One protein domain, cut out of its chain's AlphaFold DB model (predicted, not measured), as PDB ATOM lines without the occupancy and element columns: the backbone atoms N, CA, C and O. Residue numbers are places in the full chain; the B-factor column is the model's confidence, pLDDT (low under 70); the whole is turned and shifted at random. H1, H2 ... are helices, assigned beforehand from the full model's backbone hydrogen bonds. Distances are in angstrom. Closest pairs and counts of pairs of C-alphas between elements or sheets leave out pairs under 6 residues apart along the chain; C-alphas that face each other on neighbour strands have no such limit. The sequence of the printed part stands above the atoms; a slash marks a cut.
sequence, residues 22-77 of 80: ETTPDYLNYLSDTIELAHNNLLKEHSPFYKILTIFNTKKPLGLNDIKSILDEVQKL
ATOM      1  N   GLU A  22      45.622   1.942  74.129       95.94
ATOM      2  CA  GLU A  22      45.535   1.077  72.956       95.94
ATOM      3  C   GLU A  22      46.815   1.152  72.122       95.94
ATOM      4  O   GLU A  22      47.354   2.237  71.875       95.94
ATOM      5  N   THR A  23      47.301   0.008  71.640       96.94
ATOM      6  CA  THR A  23      48.465  -0.015  70.749       96.94
ATOM      7  C   THR A  23      48.098   0.479  69.346       96.94
ATOM      8  O   THR A  23      46.940   0.451  68.934       96.94
ATOM      9  N   THR A  24      49.079   0.959  68.572       96.50
ATOM     10  CA  THR A  24      48.807   1.387  67.188       96.50
ATOM     11  C   THR A  24      48.221   0.245  66.340       96.50
ATOM     12  O   THR A  24      47.230   0.502  65.661       96.50
ATOM     13  N   PRO A  25      48.755  -0.996  66.377       97.94
ATOM     14  CA  PRO A  25      48.151  -2.118  65.658       97.94
ATOM     15  C   PRO A  25      46.699  -2.395  66.054       97.94
ATOM     16  O   PRO A  25      45.873  -2.563  65.165       97.94
ATOM     17  N   ASP A  26      46.365  -2.374  67.348       97.94
ATOM     18  CA  ASP A  26      44.988  -2.625  67.804       97.94
ATOM     19  C   ASP A  26      44.011  -1.592  67.239       97.94
ATOM     20  O   ASP A  26      42.949  -1.944  66.724       97.94
ATOM     21  N   TYR A  27      44.409  -0.317  67.244       98.00
ATOM     22  CA  TYR A  27      43.582   0.741  66.678       98.00
ATOM     23  C   TYR A  27      43.417   0.604  65.159       98.00
ATOM     24  O   TYR A  27      42.326   0.816  64.633       98.00
ATOM     25  N   LEU A  28      44.479   0.228  64.439       97.94
ATOM     26  CA  LEU A  28      44.402  -0.009  62.996       97.94
ATOM     27  C   LEU A  28      43.521  -1.219  62.660       97.94
ATOM     28  O   LEU A  28      42.737  -1.136  61.716       97.94
ATOM     29  N   ASN A  29      43.592  -2.290  63.455       97.69
ATOM     30  CA  ASN A  29      42.696  -3.439  63.327       97.69
ATOM     31  C   ASN A  29      41.240  -3.010  63.547       97.69
ATOM     32  O   ASN A  29      40.396  -3.284  62.702       97.69
ATOM     33  N   TYR A  30      40.964  -2.231  64.601       97.06
ATOM     34  CA  TYR A  30      39.630  -1.672  64.843       97.06
ATOM     35  C   TYR A  30      39.100  -0.882  63.636       97.06
ATOM     36  O   TYR A  30      37.943  -1.062  63.243       97.06
ATOM     37  N   LEU A  31      39.922  -0.005  63.051       97.06
ATOM     38  CA  LEU A  31      39.525   0.774  61.878       97.06
ATOM     39  C   LEU A  31      39.210  -0.139  60.689       97.06
ATOM     40  O   LEU A  31      38.165   0.040  60.065       97.06
ATOM     41  N   SER A  32      40.077  -1.115  60.402       97.12
ATOM     42  CA  SER A  32      39.878  -2.072  59.309       97.12
ATOM     43  C   SER A  32      38.580  -2.855  59.490       97.12
ATOM     44  O   SER A  32      37.721  -2.818  58.611       97.12
ATOM     45  N   ASP A  33      38.382  -3.465  60.660       96.38
ATOM     46  CA  ASP A  33      37.205  -4.281  60.971       96.38
ATOM     47  C   ASP A  33      35.912  -3.461  60.874       96.38
ATOM     48  O   ASP A  33      34.910  -3.906  60.309       96.38
ATOM     49  N   THR A  34      35.933  -2.229  61.393       95.56
ATOM     50  CA  THR A  34      34.767  -1.338  61.376       95.56
ATOM     51  C   THR A  34      34.406  -0.920  59.950       95.56
ATOM     52  O   THR A  34      33.228  -0.923  59.583       95.56
ATOM     53  N   ILE A  35      35.406  -0.578  59.134       93.75
ATOM     54  CA  ILE A  35      35.210  -0.165  57.739       93.75
ATOM     55  C   ILE A  35      34.746  -1.351  56.886       93.75
ATOM     56  O   ILE A  35      33.796  -1.216  56.115       93.75
ATOM     57  N   GLU A  36      35.364  -2.522  57.040       94.00
ATOM     58  CA  GLU A  36      34.970  -3.733  56.318       94.00
ATOM     59  C   GLU A  36      33.541  -4.156  56.660       94.00
ATOM     60  O   GLU A  36      32.753  -4.462  55.760       94.00
ATOM     61  N   LEU A  37      33.169  -4.117  57.941       91.88
ATOM     62  CA  LEU A  37      31.806  -4.404  58.371       91.88
ATOM     63  C   LEU A  37      30.806  -3.419  57.751       91.88
ATOM     64  O   LEU A  37      29.775  -3.842  57.224       91.88
ATOM     65  N   ALA A  38      31.120  -2.121  57.765       91.31
ATOM     66  CA  ALA A  38      30.277  -1.095  57.159       91.31
ATOM     67  C   ALA A  38      30.092  -1.321  55.653       91.31
ATOM     68  O   ALA A  38      28.965  -1.305  55.158       91.31
ATOM     69  N   HIS A  39      31.176  -1.593  54.923       90.44
ATOM     70  CA  HIS A  39      31.116  -1.893  53.493       90.44
ATOM     71  C   HIS A  39      30.290  -3.149  53.202       90.44
ATOM     72  O   HIS A  39      29.463  -3.143  52.290       90.44
ATOM     73  N   ASN A  40      30.460  -4.212  53.989       88.81
ATOM     74  CA  ASN A  40      29.690  -5.441  53.825       88.81
ATOM     75  C   ASN A  40      28.192  -5.220  54.066       88.81
ATOM     76  O   ASN A  40      27.372  -5.726  53.296       88.81
ATOM     77  N   ASN A  41      27.833  -4.437  55.086       89.44
ATOM     78  CA  ASN A  41      26.442  -4.086  55.368       89.44
ATOM     79  C   ASN A  41      25.846  -3.230  54.249       89.44
ATOM     80  O   ASN A  41      24.777  -3.551  53.737       89.44
ATOM     81  N   LEU A  42      26.578  -2.214  53.791       88.62
ATOM     82  CA  LEU A  42      26.159  -1.361  52.685       88.62
ATOM     83  C   LEU A  42      25.911  -2.172  51.406       88.62
ATOM     84  O   LEU A  42      24.885  -2.003  50.747       88.62
ATOM     85  N   LEU A  43      26.831  -3.076  51.054       88.19
ATOM     86  CA  LEU A  43      26.643  -3.967  49.913       88.19
ATOM     87  C   LEU A  43      25.400  -4.836  50.115       88.19
ATOM     88  O   LEU A  43      24.584  -4.936  49.205       88.19
ATOM     89  N   LYS A  44      25.219  -5.416  51.303       88.25
ATOM     90  CA  LYS A  44      24.065  -6.261  51.615       88.25
ATOM     91  C   LYS A  44      22.726  -5.532  51.502       88.25
ATOM     92  O   LYS A  44      21.766  -6.124  51.015       88.25
ATOM     93  N   GLU A  45      22.658  -4.286  51.955       85.56
ATOM     94  CA  GLU A  45      21.417  -3.508  52.025       85.56
ATOM     95  C   GLU A  45      21.092  -2.785  50.716       85.56
ATOM     96  O   GLU A  45      19.923  -2.688  50.341       85.56
ATOM     97  N   HIS A  46      22.110  -2.305  49.999       83.25
ATOM     98  CA  HIS A  46      21.917  -1.396  48.868       83.25
ATOM     99  C   HIS A  46      22.435  -1.913  47.536       83.25
ATOM    100  O   HIS A  46      21.992  -1.414  46.500       83.25
ATOM    101  N   SER A  47      23.364  -2.875  47.513       87.00
ATOM    102  CA  SER A  47      23.824  -3.415  46.236       87.00
ATOM    103  C   SER A  47      22.787  -4.394  45.702       87.00
ATOM    104  O   SER A  47      22.590  -5.473  46.271       87.00
ATOM    105  N   PRO A  48      22.172  -4.095  44.551       85.00
ATOM    106  CA  PRO A  48      21.157  -4.967  43.989       85.00
ATOM    107  C   PRO A  48      21.794  -6.252  43.405       85.00
ATOM    108  O   PRO A  48      21.103  -7.208  43.057       85.00
ATOM    109  N   PHE A  49      23.132  -6.313  43.367       91.38
ATOM    110  CA  PHE A  49      23.925  -7.469  42.957       91.38
ATOM    111  C   PHE A  49      24.412  -8.334  44.126       91.38
ATOM    112  O   PHE A  49      24.930  -9.425  43.880       91.38
ATOM    113  N   TYR A  50      24.263  -7.894  45.383       92.38
ATOM    114  CA  TYR A  50      24.845  -8.592  46.536       92.38
ATOM    115  C   TYR A  50      24.402 -10.050  46.610       92.38
ATOM    116  O   TYR A  50      25.236 -10.945  46.680       92.38
ATOM    117  N   LYS A  51      23.095 -10.306  46.486       90.62
ATOM    118  CA  LYS A  51      22.541 -11.663  46.552       90.62
ATOM    119  C   LYS A  51      23.113 -12.586  45.471       90.62
ATOM    120  O   LYS A  51      23.403 -13.745  45.753       90.62
ATOM    121  N   ILE A  52      23.309 -12.071  44.255       93.81
ATOM    122  CA  ILE A  52      23.919 -12.820  43.150       93.81
ATOM    123  C   ILE A  52      25.380 -13.147  43.490       93.81
ATOM    124  O   ILE A  52      25.793 -14.304  43.397       93.81
ATOM    125  N   LEU A  53      26.146 -12.148  43.942       93.50
ATOM    126  CA  LEU A  53      27.551 -12.312  44.313       93.50
ATOM    127  C   LEU A  53      27.730 -13.300  45.477       93.50
ATOM    128  O   LEU A  53      28.618 -14.151  45.429       93.50
ATOM    129  N   THR A  54      26.866 -13.248  46.497       93.31
ATOM    130  CA  THR A  54      26.890 -14.186  47.627       93.31
ATOM    131  C   THR A  54      26.711 -15.626  47.161       93.31
ATOM    132  O   THR A  54      27.452 -16.501  47.612       93.31
ATOM    133  N   ILE A  55      25.775 -15.892  46.243       93.69
ATOM    134  CA  ILE A  55      25.568 -17.241  45.700       93.69
ATOM    135  C   ILE A  55      26.835 -17.712  44.976       93.69
ATOM    136  O   ILE A  55      27.332 -18.795  45.278       93.69
ATOM    137  N   PHE A  56      27.406 -16.884  44.094       94.38
ATOM    138  CA  PHE A  56      28.642 -17.231  43.389       94.38
ATOM    139  C   PHE A  56      29.819 -17.505  44.328       94.38
ATOM    140  O   PHE A  56      30.606 -18.406  44.053       94.38
ATOM    141  N   ASN A  57      29.960 -16.751  45.420       92.38
ATOM    142  CA  ASN A  57      31.095 -16.889  46.335       92.38
ATOM    143  C   ASN A  57      30.958 -18.074  47.297       92.38
ATOM    144  O   ASN A  57      31.967 -18.669  47.662       92.38
ATOM    145  N   THR A  58      29.735 -18.420  47.703       93.75
ATOM    146  CA  THR A  58      29.498 -19.414  48.766       93.75
ATOM    147  C   THR A  58      29.075 -20.786  48.253       93.75
ATOM    148  O   THR A  58      29.205 -21.767  48.982       93.75
ATOM    149  N   LYS A  59      28.587 -20.891  47.008       90.06
ATOM    150  CA  LYS A  59      28.042 -22.138  46.459       90.06
ATOM    151  C   LYS A  59      28.759 -22.541  45.179       90.06
ATOM    152  O   LYS A  59      28.380 -22.153  44.077       90.06
ATOM    153  N   LYS A  60      29.826 -23.328  45.334       89.75
ATOM    154  CA  LYS A  60      30.565 -23.927  44.217       89.75
ATOM    155  C   LYS A  60      30.693 -25.444  44.433       89.75
ATOM    156  O   LYS A  60      31.206 -25.832  45.480       89.75
ATOM    157  N   PRO A  61      30.279 -26.289  43.466       92.12
ATOM    158  CA  PRO A  61      29.624 -25.936  42.198       92.12
ATOM    159  C   PRO A  61      28.187 -25.416  42.401       92.12
ATOM    160  O   PRO A  61      27.572 -25.667  43.434       92.12
ATOM    161  N   LEU A  62      27.655 -24.686  41.416       95.62
ATOM    162  CA  LEU A  62      26.286 -24.162  41.467       95.62
ATOM    163  C   LEU A  62      25.267 -25.275  41.203       95.62
ATOM    164  O   LEU A  62      25.334 -25.947  40.173       95.62
ATOM    165  N   GLY A  63      24.290 -25.431  42.097       95.69
ATOM    166  CA  GLY A  63      23.145 -26.303  41.864       95.69
ATOM    167  C   GLY A  63      22.085 -25.650  40.972       95.69
ATOM    168  O   GLY A  63      22.044 -24.432  40.802       95.69
ATOM    169  N   LEU A  64      21.150 -26.455  40.457       96.44
ATOM    170  CA  LEU A  64      20.027 -25.964  39.642       96.44
ATOM    171  C   LEU A  64      19.199 -24.882  40.361       96.44
ATOM    172  O   LEU A  64      18.809 -23.889  39.749       96.44
ATOM    173  N   ASN A  65      18.978 -25.036  41.670       95.38
ATOM    174  CA  ASN A  65      18.254 -24.052  42.482       95.38
ATOM    175  C   ASN A  65      19.013 -22.725  42.618       95.38
ATOM    176  O   ASN A  65      18.395 -21.658  42.632       95.38
ATOM    177  N   ASP A  66      20.343 -22.781  42.695       95.75
ATOM    178  CA  ASP A  66      21.194 -21.593  42.785       95.75
ATOM    179  C   ASP A  66      21.181 -20.830  41.459       95.75
ATOM    180  O   ASP A  66      20.975 -19.618  41.447       95.75
ATOM    181  N   ILE A  67      21.291 -21.554  40.338       96.25
ATOM    182  CA  ILE A  67      21.180 -20.995  38.983       96.25
ATOM    183  C   ILE A  67      19.824 -20.310  38.799       96.25
ATOM    184  O   ILE A  67      19.776 -19.156  38.372       96.25
ATOM    185  N   LYS A  68      18.721 -20.978  39.166       96.19
ATOM    186  CA  LYS A  68      17.375 -20.394  39.078       96.19
ATOM    187  C   LYS A  68      17.268 -19.112  39.907       96.19
ATOM    188  O   LYS A  68      16.802 -18.098  39.400       96.19
ATOM    189  N   SER A  69      17.773 -19.141  41.139       94.31
ATOM    190  CA  SER A  69      17.770 -17.975  42.030       94.31
ATOM    191  C   SER A  69      18.556 -16.798  41.445       94.31
ATOM    192  O   SER A  69      18.089 -15.666  41.514       94.31
ATOM    193  N   ILE A  70      19.722 -17.047  40.839       95.06
ATOM    194  CA  ILE A  70      20.513 -16.010  40.160       95.06
ATOM    195  C   ILE A  70      19.718 -15.401  39.002       95.06
ATOM    196  O   ILE A  70      19.616 -14.178  38.908       95.06
ATOM    197  N   LEU A  71      19.146 -16.235  38.129       95.56
ATOM    198  CA  LEU A  71      18.392 -15.766  36.966       95.56
ATOM    199  C   LEU A  71      17.162 -14.946  37.376       95.56
ATOM    200  O   LEU A  71      16.915 -13.898  36.780       95.56
ATOM    201  N   ASP A  72      16.439 -15.371  38.413       94.19
ATOM    202  CA  ASP A  72      15.282 -14.646  38.942       94.19
ATOM    203  C   ASP A  72      15.679 -13.264  39.485       94.19
ATOM    204  O   ASP A  72      15.008 -12.272  39.193       94.19
ATOM    205  N   GLU A  73      16.786 -13.162  40.235       92.19
ATOM    206  CA  GLU A  73      17.292 -11.864  40.696       92.19
ATOM    207  C   GLU A  73      17.710 -10.973  39.517       92.19
ATOM    208  O   GLU A  73      17.299  -9.817  39.461       92.19
ATOM    209  N   VAL A  74      18.417 -11.506  38.511       93.88
ATOM    210  CA  VAL A  74      18.778 -10.750  37.293       93.88
ATOM    211  C   VAL A  74      17.541 -10.203  36.572       93.88
ATOM    212  O   VAL A  74      17.563  -9.078  36.073       93.88
ATOM    213  N   GLN A  75      16.446 -10.965  36.516       93.69
ATOM    214  CA  GLN A  75      15.206 -10.497  35.893       93.69
ATOM    215  C   GLN A  75      14.557  -9.339  36.657       93.69
ATOM    216  O   GLN A  75      13.982  -8.458  36.022       93.69
ATOM    217  N   LYS A  76      14.654  -9.296  37.992       90.44
ATOM    218  CA  LYS A  76      14.161  -8.148  38.779       90.44
ATOM    219  C   LYS A  76      14.945  -6.877  38.456       90.44
ATOM    220  O   LYS A  76      14.341  -5.827  38.262       90.44
ATOM    221  N   LEU A  77      16.266  -6.996  38.317       89.19
ATOM    222  CA  LEU A  77      17.155  -5.875  37.993       89.19
ATOM    223  C   LEU A  77      16.849  -5.246  36.635       89.19
ATOM    224  O   LEU A  77      16.898  -4.034  36.498       89.19
TER     225      LEU A  77
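This is residues 22 to 77 of the 80 residues of an uncharacterized protein of SAR86 cluster bacterium BACL1 MAG-120619-bin26 (UniProt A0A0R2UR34). What is the main picture? One long helix, H1, sticks out as an arm with residues 22 to 39 standing free, and at its other end it meets a small head, the helical hairpin of H2 and H3, at a corner. What is it made of? The printed part has 56 residues with three named helices, H1, H2 and H3 in chain order, and no named strand; the class is all helix. How spread out is it? It is extended, with a radius of gyration of the C-alphas of 16.2 A and spans of 50 by 24 by 8 A.

Where is the longest helix? H1 is residues 24 to 46, 32.7 A from first to last C-alpha, beginning at C-alpha 24 (48.807, 1.387, 67.188). Where are the others? H2 is residues 50 to 58, 12.0 A long, and H3 is residues 64 to 77, 20.4 A long, ending at C-alpha 77 (17.155, -5.875, 37.993).

How does H1 meet H2? With residues 43 to 44 alone, H1 only just touches H2, with 3 pairs of C-alphas within 8 A, and only at the corner by their link. The closest C-alphas, of Lys 44 and Tyr 50, are 5.6 A apart; the tilt is steep, 63 degrees, opposite ways. And beyond H2? H2 and H3 are a helical hairpin and touch, their closest C-alphas, of Ile 52 and Ile 70, 5.5 A apart, at a shallow tilt of 22 degrees, opposite ways. H1 and H3 are apart. What of the backbones? In H1, H2 and H3 every O i to N i+4 pair is within hydrogen-bond range.

How large is it? The two C-alphas farthest apart, of Glu 22 and Leu 64, are 49.9 A apart. Are there cuts or long links? The printed part has no cut, and the links H1 to H2 and H2 to H3 are tight. Is confidence low anywhere? No printed residue is under 70, and the mean pLDDT of the printed part is 93.2.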